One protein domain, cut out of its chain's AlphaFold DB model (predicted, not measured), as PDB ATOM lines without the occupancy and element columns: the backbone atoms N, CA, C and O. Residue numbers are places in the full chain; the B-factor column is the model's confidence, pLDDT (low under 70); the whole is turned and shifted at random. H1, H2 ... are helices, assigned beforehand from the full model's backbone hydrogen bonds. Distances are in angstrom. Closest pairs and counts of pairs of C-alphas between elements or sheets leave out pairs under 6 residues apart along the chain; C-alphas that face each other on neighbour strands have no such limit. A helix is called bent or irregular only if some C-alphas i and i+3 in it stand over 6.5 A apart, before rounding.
ATOM      1  N   PHE A   2     180.302 189.097 180.748       89.12
ATOM      2  CA  PHE A   2     178.947 188.970 180.198       89.12
ATOM      3  C   PHE A   2     178.598 187.572 179.654       89.12
ATOM      4  O   PHE A   2     177.693 186.935 180.178       89.12
ATOM      5  N   ALA A   3     179.378 187.044 178.699       88.69
ATOM      6  CA  ALA A   3     179.134 185.721 178.108       88.69
ATOM      7  C   ALA A   3     179.068 184.577 179.139       88.69
ATOM      8  O   ALA A   3     178.293 183.639 178.965       88.69
ATOM      9  N   MET A   4     179.853 184.664 180.224       90.31
ATOM     10  CA  MET A   4     179.814 183.687 181.318       90.31
ATOM     11  C   MET A   4     178.481 183.772 182.064       90.31
ATOM     12  O   MET A   4     177.819 182.754 182.245       90.31
ATOM     13  N   GLY A   5     178.055 184.986 182.427       88.00
ATOM     14  CA  GLY A   5     176.801 185.227 183.145       88.00
ATOM     15  C   GLY A   5     175.545 184.864 182.347       88.00
ATOM     16  O   GLY A   5     174.607 184.304 182.914       88.00
ATOM     17  N   SER A   6     175.531 185.101 181.031       89.50
ATOM     18  CA  SER A   6     174.350 184.870 180.184       89.50
ATOM     19  C   SER A   6     173.845 183.424 180.209       89.50
ATOM     20  O   SER A   6     172.638 183.205 180.170       89.50
ATOM     21  N   GLY A   7     174.733 182.428 180.319       88.12
ATOM     22  CA  GLY A   7     174.309 181.025 180.427       88.12
ATOM     23  C   GLY A   7     173.593 180.710 181.735       88.12
ATOM     24  O   GLY A   7     172.647 179.929 181.740       88.12
ATOM     25  N   PHE A   8     174.001 181.338 182.840       88.12
ATOM     26  CA  PHE A   8     173.347 181.154 184.137       88.12
ATOM     27  C   PHE A   8     171.984 181.849 184.184       88.12
ATOM     28  O   PHE A   8     171.041 181.278 184.726       88.12
ATOM     29  N   ILE A   9     171.862 183.022 183.555       91.00
ATOM     30  CA  ILE A   9     170.576 183.715 183.379       91.00
ATOM     31  C   ILE A   9     169.630 182.856 182.529       91.00
ATOM     32  O   ILE A   9     168.507 182.582 182.946       91.00
ATOM     33  N   ALA A  10     170.098 182.360 181.378       91.62
ATOM     34  CA  ALA A  10     169.303 181.500 180.501       91.62
ATOM     35  C   ALA A  10     168.880 180.192 181.188       91.62
ATOM     36  O   ALA A  10     167.735 179.767 181.062       91.62
ATOM     37  N   ARG A  11     169.781 179.575 181.964       90.81
ATOM     38  CA  ARG A  11     169.473 178.407 182.801       90.81
ATOM     39  C   ARG A  11     168.359 178.711 183.808       90.81
ATOM     40  O   ARG A  11     167.444 177.903 183.940       90.81
ATOM     41  N   GLY A  12     168.441 179.846 184.507       89.56
ATOM     42  CA  GLY A  12     167.421 180.283 185.466       89.56
ATOM     43  C   GLY A  12     166.054 180.443 184.804       89.56
ATOM     44  O   GLY A  12     165.085 179.840 185.256       89.56
ATOM     45  N   ALA A  13     166.012 181.137 183.664       92.31
ATOM     46  CA  ALA A  13     164.788 181.305 182.885       92.31
ATOM     47  C   ALA A  13     164.193 179.961 182.425       92.31
ATOM     48  O   ALA A  13     162.986 179.765 182.514       92.31
ATOM     49  N   ILE A  14     165.015 179.009 181.968       91.75
ATOM     50  CA  ILE A  14     164.532 177.673 181.579       91.75
ATOM     51  C   ILE A  14     163.931 176.930 182.776       91.75
ATOM     52  O   ILE A  14     162.869 176.326 182.648       91.75
ATOM     53  N   SER A  15     164.587 176.966 183.937       92.50
ATOM     54  CA  SER A  15     164.067 176.311 185.144       92.50
ATOM     55  C   SER A  15     162.702 176.880 185.539       92.50
ATOM     56  O   SER A  15     161.766 176.109 185.744       92.50
ATOM     57  N   GLU A  16     162.565 178.208 185.542       92.94
ATOM     58  CA  GLU A  16     161.327 178.906 185.902       92.94
ATOM     59  C   GLU A  16     160.179 178.629 184.918       92.94
ATOM     60  O   GLU A  16     159.070 178.308 185.337       92.94
ATOM     61  N   ASN A  17     160.440 178.693 183.609       94.00
ATOM     62  CA  ASN A  17     159.393 178.561 182.588       94.00
ATOM     63  C   ASN A  17     158.954 177.109 182.337       94.00
ATOM     64  O   ASN A  17     157.831 176.885 181.890       94.00
ATOM     65  N   PHE A  18     159.823 176.126 182.594       93.44
ATOM     66  CA  PHE A  18     159.552 174.714 182.290       93.44
ATOM     67  C   PHE A  18     159.451 173.819 183.534       93.44
ATOM     68  O   PHE A  18     159.282 172.609 183.393       93.44
ATOM     69  N   GLY A  19     159.566 174.376 184.746       91.94
ATOM     70  CA  GLY A  19     159.476 173.612 185.996       91.94
ATOM     71  C   GLY A  19     160.579 172.558 186.152       91.94
ATOM     72  O   GLY A  19     160.374 171.528 186.792       91.94
ATOM     73  N   SER A  35     192.766 173.410 202.780       88.44
ATOM     74  CA  SER A  35     191.629 172.801 202.082       88.44
ATOM     75  C   SER A  35     190.707 173.858 201.465       88.44
ATOM     76  O   SER A  35     190.210 173.638 200.369       88.44
ATOM     77  N   ARG A  36     190.542 175.035 202.086       87.31
ATOM     78  CA  ARG A  36     189.801 176.161 201.484       87.31
ATOM     79  C   ARG A  36     190.503 176.743 200.259       87.31
ATOM     80  O   ARG A  36     189.832 177.075 199.288       87.31
ATOM     81  N   LEU A  37     191.836 176.841 200.273       89.44
ATOM     82  CA  LEU A  37     192.600 177.257 199.090       89.44
ATOM     83  C   LEU A  37     192.444 176.264 197.935       89.44
ATOM     84  O   LEU A  37     192.267 176.682 196.793       89.44
ATOM     85  N   LEU A  38     192.466 174.961 198.229       89.50
ATOM     86  CA  LEU A  38     192.175 173.928 197.232       89.50
ATOM     87  C   LEU A  38     190.727 174.019 196.739       89.50
ATOM     88  O   LEU A  38     190.499 173.942 195.538       89.50
ATOM     89  N   GLY A  39     189.780 174.266 197.646       88.06
ATOM     90  CA  GLY A  39     188.379 174.501 197.315       88.06
ATOM     91  C   GLY A  39     188.178 175.701 196.392       88.06
ATOM     92  O   GLY A  39     187.352 175.637 195.499       88.06
ATOM     93  N   LEU A  40     188.965 176.769 196.534       89.50
ATOM     94  CA  LEU A  40     188.952 177.886 195.587       89.50
ATOM     95  C   LEU A  40     189.581 177.500 194.236       89.50
ATOM     96  O   LEU A  40     189.062 177.872 193.184       89.50
ATOM     97  N   ALA A  41     190.703 176.776 194.253       91.62
ATOM     98  CA  ALA A  41     191.445 176.413 193.047       91.62
ATOM     99  C   ALA A  41     190.684 175.423 192.148       91.62
ATOM    100  O   ALA A  41     190.698 175.577 190.928       91.62
ATOM    101  N   ASP A  42     189.994 174.445 192.733       90.50
ATOM    102  CA  ASP A  42     189.244 173.404 192.019       90.50
ATOM    103  C   ASP A  42     188.209 173.954 191.005       90.50
ATOM    104  O   ASP A  42     188.354 173.718 189.802       90.50
ATOM    105  N   PRO A  43     187.230 174.797 191.387       90.38
ATOM    106  CA  PRO A  43     186.266 175.356 190.446       90.38
ATOM    107  C   PRO A  43     186.913 176.351 189.472       90.38
ATOM    108  O   PRO A  43     186.418 176.523 188.353       90.38
ATOM    109  N   MET A  44     188.022 177.000 189.851       94.94
ATOM    110  CA  MET A  44     188.790 177.856 188.942       94.94
ATOM    111  C   MET A  44     189.446 177.046 187.818       94.94
ATOM    112  O   MET A  44     189.558 177.562 186.702       94.94
ATOM    113  N   MET A  45     189.815 175.783 188.065       95.50
ATOM    114  CA  MET A  45     190.411 174.898 187.058       95.50
ATOM    115  C   MET A  45     189.461 174.543 185.916       95.50
ATOM    116  O   MET A  45     189.944 174.202 184.833       95.50
ATOM    117  N   ALA A  46     188.146 174.708 186.091       92.75
ATOM    118  CA  ALA A  46     187.177 174.590 185.001       92.75
ATOM    119  C   ALA A  46     187.484 175.564 183.848       92.75
ATOM    120  O   ALA A  46     187.311 175.216 182.685       92.75
ATOM    121  N   GLY A  47     188.021 176.755 184.143       94.44
ATOM    122  CA  GLY A  47     188.443 177.713 183.122       94.44
ATOM    123  C   GLY A  47     189.464 177.134 182.139       94.44
ATOM    124  O   GLY A  47     189.159 176.999 180.955       94.44
ATOM    125  N   PRO A  48     190.679 176.773 182.579       95.81
ATOM    126  CA  PRO A  48     191.670 176.193 181.686       95.81
ATOM    127  C   PRO A  48     191.225 174.846 181.104       95.81
ATOM    128  O   PRO A  48     191.406 174.636 179.910       95.81
ATOM    129  N   THR A  49     190.620 173.946 181.885       94.50
ATOM    130  CA  THR A  49     190.242 172.621 181.352       94.50
ATOM    131  C   THR A  49     189.143 172.708 180.298       94.50
ATOM    132  O   THR A  49     189.322 172.197 179.190       94.50
ATOM    133  N   GLU A  50     188.035 173.392 180.580       95.19
ATOM    134  CA  GLU A  50     186.924 173.463 179.633       95.19
ATOM    135  C   GLU A  50     187.255 174.325 178.413       95.19
ATOM    136  O   GLU A  50     186.856 173.985 177.300       95.19
ATOM    137  N   GLU A  51     187.958 175.450 178.573       95.44
ATOM    138  CA  GLU A  51     188.202 176.355 177.445       95.44
ATOM    139  C   GLU A  51     189.335 175.873 176.532       95.44
ATOM    140  O   GLU A  51     189.261 176.080 175.320       95.44
ATOM    141  N   LEU A  52     190.357 175.190 177.058       94.81
ATOM    142  CA  LEU A  52     191.405 174.607 176.213       94.81
ATOM    143  C   LEU A  52     190.892 173.378 175.455       94.81
ATOM    144  O   LEU A  52     191.124 173.259 174.251       94.81
ATOM    145  N   VAL A  53     190.171 172.481 176.134       92.75
ATOM    146  CA  VAL A  53     189.744 171.205 175.539       92.75
ATOM    147  C   VAL A  53     188.443 171.355 174.754       92.75
ATOM    148  O   VAL A  53     188.388 170.987 173.584       92.75
ATOM    149  N   LEU A  54     187.391 171.912 175.361       92.25
ATOM    150  CA  LEU A  54     186.045 171.905 174.767       92.25
ATOM    151  C   LEU A  54     185.830 173.047 173.771       92.25
ATOM    152  O   LEU A  54     184.921 172.978 172.945       92.25
ATOM    153  N   MET A  55     186.663 174.090 173.828       92.31
ATOM    154  CA  MET A  55     186.620 175.193 172.871       92.31
ATOM    155  C   MET A  55     187.865 175.235 171.989       92.31
ATOM    156  O   MET A  55     187.735 175.037 170.785       92.31
ATOM    157  N   ALA A  56     189.053 175.516 172.531       92.00
ATOM    158  CA  ALA A  56     190.219 175.837 171.706       92.00
ATOM    159  C   ALA A  56     190.629 174.674 170.800       92.00
ATOM    160  O   ALA A  56     190.786 174.873 169.595       92.00
ATOM    161  N   LEU A  57     190.743 173.463 171.351       94.38
ATOM    162  CA  LEU A  57     191.063 172.264 170.579       94.38
ATOM    163  C   LEU A  57     189.988 171.978 169.521       94.38
ATOM    164  O   LEU A  57     190.319 171.863 168.343       94.38
ATOM    165  N   VAL A  58     188.711 171.923 169.916       94.38
ATOM    166  CA  VAL A  58     187.590 171.616 169.005       94.38
ATOM    167  C   VAL A  58     187.487 172.642 167.875       94.38
ATOM    168  O   VAL A  58     187.444 172.280 166.699       94.38
ATOM    169  N   VAL A  59     187.483 173.933 168.213       92.81
ATOM    170  CA  VAL A  59     187.355 175.023 167.240       92.81
ATOM    171  C   VAL A  59     188.562 175.057 166.307       92.81
ATOM    172  O   VAL A  59     188.380 175.170 165.095       92.81
ATOM    173  N   THR A  60     189.781 174.925 166.836       92.75
ATOM    174  CA  THR A  60     191.002 174.950 166.018       92.75
ATOM    175  C   THR A  60     191.062 173.747 165.087       92.75
ATOM    176  O   THR A  60     191.279 173.926 163.892       92.75
ATOM    177  N   ALA A  61     190.806 172.536 165.587       95.62
ATOM    178  CA  ALA A  61     190.842 171.320 164.780       95.62
ATOM    179  C   ALA A  61     189.839 171.376 163.618       95.62
ATOM    180  O   ALA A  61     190.209 171.145 162.466       95.62
ATOM    181  N   LEU A  62     188.586 171.756 163.892       95.38
ATOM    182  CA  LEU A  62     187.543 171.829 162.866       95.38
ATOM    183  C   LEU A  62     187.794 172.949 161.850       95.38
ATOM    184  O   LEU A  62     187.574 172.756 160.655       95.38
ATOM    185  N   ARG A  63     188.285 174.113 162.295       93.19
ATOM    186  CA  ARG A  63     188.637 175.207 161.377       93.19
ATOM    187  C   ARG A  63     189.822 174.845 160.488       93.19
ATOM    188  O   ARG A  63     189.771 175.134 159.296       93.19
ATOM    189  N   THR A  64     190.849 174.199 161.038       95.00
ATOM    190  CA  THR A  64     192.015 173.727 160.272       95.00
ATOM    191  C   THR A  64     191.622 172.659 159.253       95.00
ATOM    192  O   THR A  64     192.145 172.655 158.144       95.00
ATOM    193  N   ALA A  65     190.645 171.810 159.577       97.25
ATOM    194  CA  ALA A  65     190.074 170.840 158.644       97.25
ATOM    195  C   ALA A  65     189.115 171.455 157.597       97.25
ATOM    196  O   ALA A  65     188.548 170.728 156.786       97.25
ATOM    197  N   GLY A  66     188.917 172.780 157.595       96.75
ATOM    198  CA  GLY A  66     188.119 173.479 156.585       96.75
ATOM    199  C   GLY A  66     186.602 173.406 156.788       96.75
ATOM    200  O   GLY A  66     185.852 173.751 155.875       96.75
ATOM    201  N   TYR A  67     186.122 172.988 157.965       97.12
ATOM    202  CA  TYR A  67     184.684 172.944 158.237       97.12
ATOM    203  C   TYR A  67     184.062 174.344 158.309       97.12
ATOM    204  O   TYR A  67     184.688 175.333 158.702       97.12
ATOM    205  N   SER A  68     182.774 174.421 157.960       94.56
ATOM    206  CA  SER A  68     182.011 175.666 158.030       94.56
ATOM    207  C   SER A  68     181.905 176.177 159.470       94.56
ATOM    208  O   SER A  68     181.870 175.407 160.432       94.56
ATOM    209  N   ARG A  69     181.778 177.501 159.636       89.75
ATOM    210  CA  ARG A  69     181.591 178.125 160.961       89.75
ATOM    211  C   ARG A  69     180.378 177.562 161.706       89.75
ATOM    212  O   ARG A  69     180.411 177.457 162.924       89.75
ATOM    213  N   TRP A  70     179.330 177.181 160.973       92.44
ATOM    214  CA  TRP A  70     178.148 176.547 161.549       92.44
ATOM    215  C   TRP A  70     178.476 175.185 162.163       92.44
ATOM    216  O   TRP A  70     178.174 174.960 163.332       92.44
ATOM    217  N   ALA A  71     179.160 174.315 161.412       94.62
ATOM    218  CA  ALA A  71     179.580 173.007 161.907       94.62
ATOM    219  C   ALA A  71     180.495 173.137 163.135       94.62
ATOM    220  O   ALA A  71     180.316 172.418 164.112       94.62
ATOM    221  N   VAL A  72     181.416 174.107 163.131       92.69
ATOM    222  CA  VAL A  72     182.274 174.414 164.288       92.69
ATOM    223  C   VAL A  72     181.444 174.764 165.526       92.69
ATOM    224  O   VAL A  72     181.653 174.175 166.585       92.69
ATOM    225  N   CYS A  73     180.497 175.700 165.405       90.81
ATOM    226  CA  CYS A  73     179.660 176.125 166.527       90.81
ATOM    227  C   CYS A  73     178.789 174.986 167.062       90.81
ATOM    228  O   CYS A  73     178.750 174.772 168.272       90.81
ATOM    229  N   VAL A  74     178.117 174.246 166.172       93.06
ATOM    230  CA  VAL A  74     177.254 173.122 166.559       93.06
ATOM    231  C   VAL A  74     178.065 172.054 167.281       93.06
ATOM    232  O   VAL A  74     177.676 171.645 168.371       93.06
ATOM    233  N   THR A  75     179.216 171.650 166.739       94.31
ATOM    234  CA  THR A  75     180.057 170.623 167.365       94.31
ATOM    235  C   THR A  75     180.614 171.085 168.707       94.31
ATOM    236  O   THR A  75     180.553 170.337 169.676       94.31
ATOM    237  N   ALA A  76     181.107 172.322 168.815       92.62
ATOM    238  CA  ALA A  76     181.635 172.833 170.080       92.62
ATOM    239  C   ALA A  76     180.553 172.930 171.176       92.62
ATOM    240  O   ALA A  76     180.816 172.607 172.334       92.62
ATOM    241  N   VAL A  77     179.314 173.291 170.824       93.25
ATOM    242  CA  VAL A  77     178.171 173.225 171.751       93.25
ATOM    243  C   VAL A  77     177.832 171.779 172.112       93.25
ATOM    244  O   VAL A  77     177.673 171.471 173.293       93.25
ATOM    245  N   ALA A  78     177.741 170.900 171.113       93.69
ATOM    246  CA  ALA A  78     177.367 169.500 171.289       93.69
ATOM    247  C   ALA A  78     178.378 168.723 172.137       93.69
ATOM    248  O   ALA A  78     177.985 167.813 172.855       93.69
ATOM    249  N   VAL A  79     179.659 169.093 172.093       93.31
ATOM    250  CA  VAL A  79     180.688 168.517 172.964       93.31
ATOM    251  C   VAL A  79     180.608 169.109 174.371       93.31
ATOM    252  O   VAL A  79     180.787 168.374 175.330       93.31
ATOM    253  N   ARG A  80     180.314 170.407 174.524       93.25
ATOM    254  CA  ARG A  80     180.338 171.095 175.826       93.25
ATOM    255  C   ARG A  80     179.117 170.822 176.702       93.25
ATOM    256  O   ARG A  80     179.272 170.515 177.877       93.25
ATOM    257  N   VAL A  81     177.904 170.958 176.169       93.31
ATOM    258  CA  VAL A  81     176.668 170.881 176.977       93.31
ATOM    259  C   VAL A  81     176.506 169.540 177.713       93.31
ATOM    260  O   VAL A  81     176.108 169.574 178.879       93.31
ATOM    261  N   PRO A  82     176.859 168.376 177.127       93.62
ATOM    262  CA  PRO A  82     176.779 167.094 177.828       93.62
ATOM    263  C   PRO A  82     177.560 167.022 179.143       93.62
ATOM    264  O   PRO A  82     177.088 166.365 180.067       93.62
ATOM    265  N   PHE A  83     178.679 167.749 179.281       89.81
ATOM    266  CA  PHE A  83     179.450 167.823 180.536       89.81
ATOM    267  C   PHE A  83     178.675 168.447 181.694       89.81
ATOM    268  O   PHE A  83     179.118 168.373 182.834       89.81
ATOM    269  N   HIS A  84     177.539 169.081 181.414       92.50
ATOM    270  CA  HIS A  84     176.715 169.743 182.411       92.50
ATOM    271  C   HIS A  84     175.359 169.068 182.619       92.50
ATOM    272  O   HIS A  84     174.590 169.518 183.466       92.50
ATOM    273  N   LEU A  85     175.043 167.994 181.883       92.81
ATOM    274  CA  LEU A  85     173.748 167.314 182.008       92.81
ATOM    275  C   LEU A  85     173.549 166.645 183.375       92.81
ATOM    276  O   LEU A  85     172.410 166.361 183.741       92.81
ATOM    277  N   HIS A  86     174.606 166.467 184.175       91.25
ATOM    278  CA  HIS A  86     174.473 166.048 185.574       91.25
ATOM    279  C   HIS A  86     173.693 167.059 186.424       91.25
ATOM    280  O   HIS A  86     173.059 166.651 187.393       91.25
ATOM    281  N   TYR A  87     173.641 168.339 186.029       89.44
ATOM    282  CA  TYR A  87     172.775 169.350 186.652       89.44
ATOM    283  C   TYR A  87     171.289 169.200 186.283       89.44
ATOM    284  O   TYR A  87     170.459 169.942 186.807       89.44
ATOM    285  N   GLY A  88     170.944 168.259 185.400       92.38
ATOM    286  CA  GLY A  88     169.606 168.080 184.842       92.38
ATOM    287  C   GLY A  88     169.387 168.872 183.550       92.38
ATOM    288  O   GLY A  88     170.276 169.558 183.041       92.38
ATOM    289  N   TRP A  89     168.165 168.805 183.013       93.88
ATOM    290  CA  TRP A  89     167.804 169.427 181.729       93.88
ATOM    291  C   TRP A  89     167.935 170.954 181.709       93.88
ATOM    292  O   TRP A  89     168.102 171.543 180.642       93.88
ATOM    293  N   VAL A  90     167.956 171.605 182.878       93.00
ATOM    294  CA  VAL A  90     168.255 173.042 183.000       93.00
ATOM    295  C   VAL A  90     169.606 173.414 182.377       93.00
ATOM    296  O   VAL A  90     169.773 174.535 181.893       93.00
ATOM    297  N   ALA A  91     170.558 172.475 182.316       92.56
ATOM    298  CA  ALA A  91     171.878 172.671 181.723       92.56
ATOM    299  C   ALA A  91     171.837 173.079 180.242       92.56
ATOM    300  O   ALA A  91     172.788 173.693 179.759       92.56
ATOM    301  N   LEU A  92     170.726 172.838 179.534       92.75
ATOM    302  CA  LEU A  92     170.533 173.325 178.166       92.75
ATOM    303  C   LEU A  92     170.658 174.856 178.061       92.75
ATOM    304  O   LEU A  92     171.117 175.353 177.032       92.75
ATOM    305  N   GLY A  93     170.364 175.609 179.129       90.69
ATOM    306  CA  GLY A  93     170.585 177.061 179.175       90.69
ATOM    307  C   GLY A  93     172.054 177.472 179.038       90.69
ATOM    308  O   GLY A  93     172.361 178.550 178.527       90.69
ATOM    309  N   LEU A  94     172.986 176.579 179.390       92.56
ATOM    310  CA  LEU A  94     174.424 176.807 179.228       92.56
ATOM    311  C   LEU A  94     174.856 176.817 177.754       92.56
ATOM    312  O   LEU A  94     175.936 177.322 177.445       92.56
ATOM    313  N   THR A  95     173.994 176.369 176.834       93.25
ATOM    314  CA  THR A  95     174.190 176.531 175.384       93.25
ATOM    315  C   THR A  95     174.412 177.995 175.007       93.25
ATOM    316  O   THR A  95     175.279 178.293 174.184       93.25
ATOM    317  N   VAL A  96     173.693 178.926 175.648       93.19
ATOM    318  CA  VAL A  96     173.846 180.371 175.403       93.19
ATOM    319  C   VAL A  96     175.270 180.821 175.722       93.19
ATOM    320  O   VAL A  96     175.918 181.477 174.907       93.19
ATOM    321  N   ARG A  97     175.795 180.409 176.881       92.88
ATOM    322  CA  ARG A  97     177.179 180.688 177.280       92.88
ATOM    323  C   ARG A  97     178.177 180.065 176.306       92.88
ATOM    324  O   ARG A  97     179.098 180.754 175.874       92.88
ATOM    325  N   ALA A  98     177.989 178.796 175.940       92.56
ATOM    326  CA  ALA A  98     178.872 178.102 175.008       92.56
ATOM    327  C   ALA A  98     178.972 178.850 173.669       92.56
ATOM    328  O   ALA A  98     180.077 179.169 173.229       92.56
ATOM    329  N   LEU A  99     177.831 179.206 173.072       91.81
ATOM    330  CA  LEU A  99     177.769 179.947 171.812       91.81
ATOM    331  C   LEU A  99     178.460 181.310 171.904       91.81
ATOM    332  O   LEU A  99     179.284 181.632 171.049       91.81
ATOM    333  N   LEU A 100     178.164 182.100 172.940       91.44
ATOM    334  CA  LEU A 100     178.758 183.430 173.108       91.44
ATOM    335  C   LEU A 100     180.280 183.362 173.246       91.44
ATOM    336  O   LEU A 100     180.986 184.165 172.638       91.44
ATOM    337  N   ILE A 101     180.788 182.388 174.001       91.88
ATOM    338  CA  ILE A 101     182.226 182.171 174.174       91.88
ATOM    339  C   ILE A 101     182.889 181.774 172.847       91.88
ATOM    340  O   ILE A 101     183.906 182.361 172.478       91.88
ATOM    341  N   ILE A 102     182.294 180.843 172.091       90.31
ATOM    342  CA  ILE A 102     182.819 180.415 170.782       90.31
ATOM    343  C   ILE A 102     182.839 181.591 169.799       90.31
ATOM    344  O   ILE A 102     183.848 181.822 169.129       90.31
ATOM    345  N   VAL A 103     181.751 182.362 169.724       88.25
ATOM    346  CA  VAL A 103     181.660 183.548 168.859       88.25
ATOM    347  C   VAL A 103     182.699 184.594 169.265       88.25
ATOM    348  O   VAL A 103     183.382 185.142 168.396       88.25
ATOM    349  N   LEU A 104     182.864 184.845 170.566       89.12
ATOM    350  CA  LEU A 104     183.866 185.775 171.081       89.12
ATOM    351  C   LEU A 104     185.284 185.322 170.725       89.12
ATOM    352  O   LEU A 104     186.086 186.137 170.262       89.12
ATOM    353  N   HIS A 105     185.585 184.031 170.876       89.25
ATOM    354  CA  HIS A 105     186.871 183.462 170.489       89.25
ATOM    355  C   HIS A 105     187.115 183.609 168.985       89.25
ATOM    356  O   HIS A 105     188.168 184.092 168.582       89.25
ATOM    357  N   CYS A 106     186.119 183.302 168.151       84.25
ATOM    358  CA  CYS A 106     186.232 183.441 166.699       84.25
ATOM    359  C   CYS A 106     186.471 184.888 166.244       84.25
ATOM    360  O   CYS A 106     187.062 185.091 165.183       84.25
ATOM    361  N   ARG A 107     185.997 185.880 167.010       87.19
ATOM    362  CA  ARG A 107     186.164 187.308 166.702       87.19
ATOM    363  C   ARG A 107     187.471 187.893 167.224       87.19
ATOM    364  O   ARG A 107     188.069 188.715 166.545       87.19
ATOM    365  N   THR A 108     187.887 187.506 168.426       89.81
ATOM    366  CA  THR A 108     188.990 188.174 169.138       89.81
ATOM    367  C   THR A 108     190.269 187.349 169.191       89.81
ATOM    368  O   THR A 108     191.328 187.896 169.476       89.81
ATOM    369  N   ASN A 109     190.182 186.032 168.977       88.19
ATOM    370  CA  ASN A 109     191.234 185.059 169.286       88.19
ATOM    371  C   ASN A 109     191.785 185.168 170.727       88.19
ATOM    372  O   ASN A 109     192.845 184.628 171.033       88.19
ATOM    373  N   ALA A 110     191.054 185.810 171.646       91.62
ATOM    374  CA  ALA A 110     191.503 186.077 173.010       91.62
ATOM    375  C   ALA A 110     191.260 184.875 173.944       91.62
ATOM    376  O   ALA A 110     190.574 184.987 174.961       91.62
ATOM    377  N   LEU A 111     191.813 183.707 173.596       93.50
ATOM    378  CA  LEU A 111     191.643 182.460 174.357       93.50
ATOM    379  C   LEU A 111     192.013 182.631 175.834       93.50
ATOM    380  O   LEU A 111     191.252 182.242 176.714       93.50
ATOM    381  N   PHE A 112     193.153 183.264 176.106       95.12
ATOM    382  CA  PHE A 112     193.628 183.464 177.471       95.12
ATOM    383  C   PHE A 112     192.667 184.327 178.302       95.12
ATOM    384  O   PHE A 112     192.363 183.993 179.443       95.12
ATOM    385  N   ALA A 113     192.112 185.390 177.714       93.12
ATOM    386  CA  ALA A 113     191.126 186.228 178.391       93.12
ATOM    387  C   ALA A 113     189.833 185.454 178.704       93.12
ATOM    388  O   ALA A 113     189.237 185.657 179.759       93.12
ATOM    389  N   ILE A 114     189.416 184.544 177.817       94.44
ATOM    390  CA  ILE A 114     188.251 183.674 178.032       94.44
ATOM    391  C   ILE A 114     188.517 182.682 179.172       94.44
ATOM    392  O   ILE A 114     187.685 182.571 180.071       94.44
ATOM    393  N   VAL A 115     189.683 182.025 179.169       96.75
ATOM    394  CA  VAL A 115     190.133 181.117 180.241       96.75
ATOM    395  C   VAL A 115     190.112 181.832 181.591       96.75
ATOM    396  O   VAL A 115     189.503 181.338 182.539       96.75
ATOM    397  N   LEU A 116     190.722 183.019 181.671       95.81
ATOM    398  CA  LEU A 116     190.757 183.807 182.903       95.81
ATOM    399  C   LEU A 116     189.364 184.264 183.337       95.81
ATOM    400  O   LEU A 116     189.044 184.186 184.519       95.81
ATOM    401  N   ALA A 117     188.522 184.714 182.404       94.75
ATOM    402  CA  ALA A 117     187.160 185.126 182.725       94.75
ATOM    403  C   ALA A 117     186.334 183.960 183.280       94.75
ATOM    404  O   ALA A 117     185.583 184.153 184.231       94.75
ATOM    405  N   HIS A 118     186.486 182.760 182.721       96.06
ATOM    406  CA  HIS A 118     185.831 181.562 183.236       96.06
ATOM    407  C   HIS A 118     186.358 181.217 184.632       96.06
ATOM    408  O   HIS A 118     185.572 181.145 185.576       96.06
ATOM    409  N   ALA A 119     187.677 181.070 184.784       96.25
ATOM    410  CA  ALA A 119     188.295 180.736 186.064       96.25
ATOM    411  C   ALA A 119     187.868 181.724 187.160       96.25
ATOM    412  O   ALA A 119     187.381 181.314 188.209       96.25
ATOM    413  N   ALA A 120     187.943 183.029 186.881       95.06
ATOM    414  CA  ALA A 120     187.506 184.071 187.802       95.06
ATOM    415  C   ALA A 120     186.003 183.994 188.105       95.06
ATOM    416  O   ALA A 120     185.614 184.124 189.264       95.06
ATOM    417  N   PHE A 121     185.145 183.746 187.107       94.62
ATOM    418  CA  PHE A 121     183.710 183.579 187.345       94.62
ATOM    419  C   PHE A 121     183.439 182.452 188.344       94.62
ATOM    420  O   PHE A 121     182.613 182.612 189.240       94.62
ATOM    421  N   ASN A 122     184.136 181.328 188.227       92.75
ATOM    422  CA  ASN A 122     183.934 180.209 189.135       92.75
ATOM    423  C   ASN A 122     184.549 180.461 190.514       92.75
ATOM    424  O   ASN A 122     183.879 180.220 191.514       92.75
ATOM    425  N   GLY A 123     185.760 181.018 190.574       92.75
ATOM    426  CA  GLY A 123     186.420 181.367 191.836       92.75
ATOM    427  C   GLY A 123     185.628 182.383 192.660       92.75
ATOM    428  O   GLY A 123     185.536 182.260 193.874       92.75
ATOM    429  N   LEU A 124     184.947 183.333 192.014       92.88
ATOM    430  CA  LEU A 124     184.075 184.285 192.708       92.88
ATOM    431  C   LEU A 124     182.872 183.622 193.404       92.88
ATOM    432  O   LEU A 124     182.254 184.273 194.234       92.88
ATOM    433  N   ASN A 125     182.522 182.358 193.121       87.44
ATOM    434  CA  ASN A 125     181.509 181.653 193.925       87.44
ATOM    435  C   ASN A 125     181.955 181.425 195.381       87.44
ATOM    436  O   ASN A 125     181.101 181.221 196.229       87.44
ATOM    437  N   TYR A 126     183.260 181.470 195.667       85.56
ATOM    438  CA  TYR A 126     183.822 181.267 197.010       85.56
ATOM    439  C   TYR A 126     183.852 182.533 197.877       85.56
ATOM    440  O   TYR A 126     184.326 182.487 199.008       85.56
ATOM    441  N   LEU A 127     183.401 183.671 197.343       84.56
ATOM    442  CA  LEU A 127     183.345 184.948 198.064       84.56
ATOM    443  C   LEU A 127     181.909 185.343 198.444       84.56
ATOM    444  O   LEU A 127     181.658 186.523 198.694       84.56
ATOM    445  N   ASP A 128     180.972 184.393 198.423       85.88
ATOM    446  CA  ASP A 128     179.560 184.590 198.772       85.88
ATOM    447  C   ASP A 128     178.953 185.844 198.101       85.88
ATOM    448  O   ASP A 128     179.128 186.070 196.895       85.88
ATOM    449  N   ASP A 129     178.260 186.689 198.870       88.94
ATOM    450  CA  ASP A 129     177.574 187.894 198.391       88.94
ATOM    451  C   ASP A 129     178.516 188.896 197.714       88.94
ATOM    452  O   ASP A 129     178.160 189.515 196.705       88.94
ATOM    453  N   LEU A 130     179.747 189.032 198.218       89.88
ATOM    454  CA  LEU A 130     180.755 189.893 197.598       89.88
ATOM    455  C   LEU A 130     181.115 189.369 196.203       89.88
ATOM    456  O   LEU A 130     181.205 190.137 195.241       89.88
ATOM    457  N   GLY A 131     181.274 188.054 196.081       90.94
ATOM    458  CA  GLY A 131     181.501 187.383 194.809       90.94
ATOM    459  C   GLY A 131     180.374 187.625 193.810       90.94
ATOM    460  O   GLY A 131     180.631 187.959 192.649       90.94
ATOM    461  N   VAL A 132     179.124 187.525 194.267       90.38
ATOM    462  CA  VAL A 132     177.930 187.819 193.460       90.38
ATOM    463  C   VAL A 132     177.922 189.276 192.990       90.38
ATOM    464  O   VAL A 132     177.734 189.529 191.797       90.38
ATOM    465  N   ALA A 133     178.188 190.232 193.882       91.69
ATOM    466  CA  ALA A 133     178.239 191.653 193.536       91.69
ATOM    467  C   ALA A 133     179.313 191.950 192.472       91.69
ATOM    468  O   ALA A 133     179.035 192.617 191.469       91.69
ATOM    469  N   ILE A 134     180.519 191.392 192.635       92.81
ATOM    470  CA  ILE A 134     181.617 191.549 191.669       92.81
ATOM    471  C   ILE A 134     181.237 190.950 190.310       92.81
ATOM    472  O   ILE A 134     181.483 191.570 189.271       92.81
ATOM    473  N   LYS A 135     180.605 189.770 190.281       92.62
ATOM    474  CA  LYS A 135     180.139 189.162 189.024       92.62
ATOM    475  C   LYS A 135     179.182 190.080 188.285       92.62
ATOM    476  O   LYS A 135     179.383 190.299 187.091       92.62
ATOM    477  N   TRP A 136     178.179 190.621 188.973       90.94
ATOM    478  CA  TRP A 136     177.211 191.523 188.354       90.94
ATOM    479  C   TRP A 136     177.879 192.775 187.803       90.94
ATOM    480  O   TRP A 136     177.673 193.095 186.632       90.94
ATOM    481  N   LEU A 137     178.760 193.410 188.580       91.38
ATOM    482  CA  LEU A 137     179.542 194.556 188.118       91.38
ATOM    483  C   LEU A 137     180.298 194.238 186.815       91.38
ATOM    484  O   LEU A 137     180.216 194.995 185.848       91.38
ATOM    485  N   LEU A 138     180.993 193.098 186.760       91.38
ATOM    486  CA  LEU A 138     181.776 192.678 185.590       91.38
ATOM    487  C   LEU A 138     180.916 192.222 184.396       91.38
ATOM    488  O   LEU A 138     181.368 192.255 183.244       91.38
ATOM    489  N   ILE A 139     179.705 191.719 184.644       89.12
ATOM    490  CA  ILE A 139     178.733 191.357 183.603       89.12
ATOM    491  C   ILE A 139     178.197 192.632 182.947       89.12
ATOM    492  O   ILE A 139     178.235 192.729 181.719       89.12
ATOM    493  N   PHE A 140     177.760 193.608 183.747       87.31
ATOM    494  CA  PHE A 140     177.194 194.865 183.252       87.31
ATOM    495  C   PHE A 140     178.243 195.781 182.620       87.31
ATOM    496  O   PHE A 140     177.973 196.375 181.578       87.31
ATOM    497  N   SER A 141     179.466 195.836 183.155       85.12
ATOM    498  CA  SER A 141     180.553 196.568 182.492       85.12
ATOM    499  C   SER A 141     180.894 195.965 181.128       85.12
ATOM    500  O   SER A 141     181.143 196.691 180.172       85.12
ATOM    501  N   GLY A 142     180.819 194.636 180.997       76.06
ATOM    502  CA  GLY A 142     180.991 193.955 179.717       76.06
ATOM    503  C   GLY A 142     179.924 194.316 178.680       76.06
ATOM    504  O   GLY A 142     180.243 194.349 177.499       76.06
ATOM    505  N   LEU A 143     178.687 194.609 179.099       72.38
ATOM    506  CA  LEU A 143     177.642 195.103 178.196       72.38
ATOM    507  C   LEU A 143     177.982 196.495 177.663       72.38
ATOM    508  O   LEU A 143     177.867 196.716 176.466       72.38
ATOM    509  N   ALA A 144     178.452 197.397 178.527       67.00
ATOM    510  CA  ALA A 144     178.768 198.779 178.161       67.00
ATOM    511  C   ALA A 144     179.921 198.918 177.148       67.00
ATOM    512  O   ALA A 144     180.031 199.950 176.505       67.00
ATOM    513  N   ILE A 145     180.774 197.897 177.013       63.72
ATOM    514  CA  ILE A 145     181.921 197.887 176.086       63.72
ATOM    515  C   ILE A 145     181.543 197.294 174.713       63.72
ATOM    516  O   ILE A 145     182.277 197.450 173.742       63.72
ATOM    517  N   VAL A 146     180.426 196.563 174.627       58.88
ATOM    518  CA  VAL A 146     179.978 195.876 173.397       58.88
ATOM    519  C   VAL A 146     179.036 196.756 172.552       58.88
ATOM    520  O   VAL A 146     178.691 196.370 171.434       58.88
TER     521      VAL A 146
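This is residues 2 to 19 and 35 to 146 of the 147 residues of an uncharacterized protein of Microbacterium sp. Yaish 1 (UniProt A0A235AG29). Helix H4 runs through the middle of a helical body, with H1 alongside it on one side and H3 packed on another. The long, nearly straight H2 has its arm H2b beside H3 and its arm H2a beside H5a, while H5 folds back on itself so that H5b packs on H5a and on the first residues of H1. The printed part has 130 residues with five named helices, H1 to H5 in order, and no named strand; the class is all helix. It is compact, with a radius of gyration of the C-alphas of 15.0 A, and spans 45 by 35 by 35 A.

H1, residues 2 to 18, touches H4, residues 89 to 108, opposite ways at a shallow tilt of 24 degrees; the closest C-alphas, of Arg 11 and Gly 93, are 4.0 A apart. H2, residues 35 to 64, was assigned as one helix by its hydrogen bonds but is bent, with C-alphas 54 and 57 6.5 A apart; its arms are H2a, residues 35 to 54, and H2b, residues 57 to 64. H5, residues 111 to 145, likewise assigned as one helix, is bent, with C-alphas 126 and 129 9.2 A apart; its arms are H5a, residues 111 to 126, and H5b, residues 129 to 145. H2a touches H5a, closest at the C-alphas of Met 44 and Ala 119, 4.1 A. H2b forms a helical hairpin with residues 69 to 76 of H3, which is residues 69 to 87; the closest C-alphas, of Val 59 and Val 72, are 5.9 A apart. H3 is irregular, with C-alphas 83 and 86 7.3 A apart. H3 and H4 touch as a hairpin at 38 degrees, only just steep, closest at the C-alphas of Leu 85 and Ala 91, 5.7 A. H2a, H3, H4 and H5a form an up-and-down bundle, each running against the one before. H1 touches H5b with residues 2 to 5 alone, closest at the C-alphas of Phe 2 and Ile 139, 4.2 A. H1 and H3 are apart. Every O i to N i+4 pair is within hydrogen-bond range in H2b and H5b; the counts are 11 of 13 in H1, 11 of 16 in H2a, 9 of 15 in H3, 11 of 16 in H4 and 10 of 12 in H5a.

H1 begins at C-alpha 2, (178.947, 188.970, 180.198), and is 24.2 A long. H2a is 27.9 A, H2b 10.5 A, H3 28.5 A, H4 31.0 A and H5a 24.0 A long. H5b, 24.8 A, ends at C-alpha 145, (181.921, 197.887, 176.086).

The two farthest C-alphas, of Ser 35 and Gly 66, are 45.6 A apart. Residues 20 to 34 are not printed; C-alphas 19 and 35 are 36.0 A apart across the cut. The links H2 to H3, H3 to H4 and H4 to H5 are tight. Mean pLDDT of the printed part is 91.0, with residues 144 to 146 under 70.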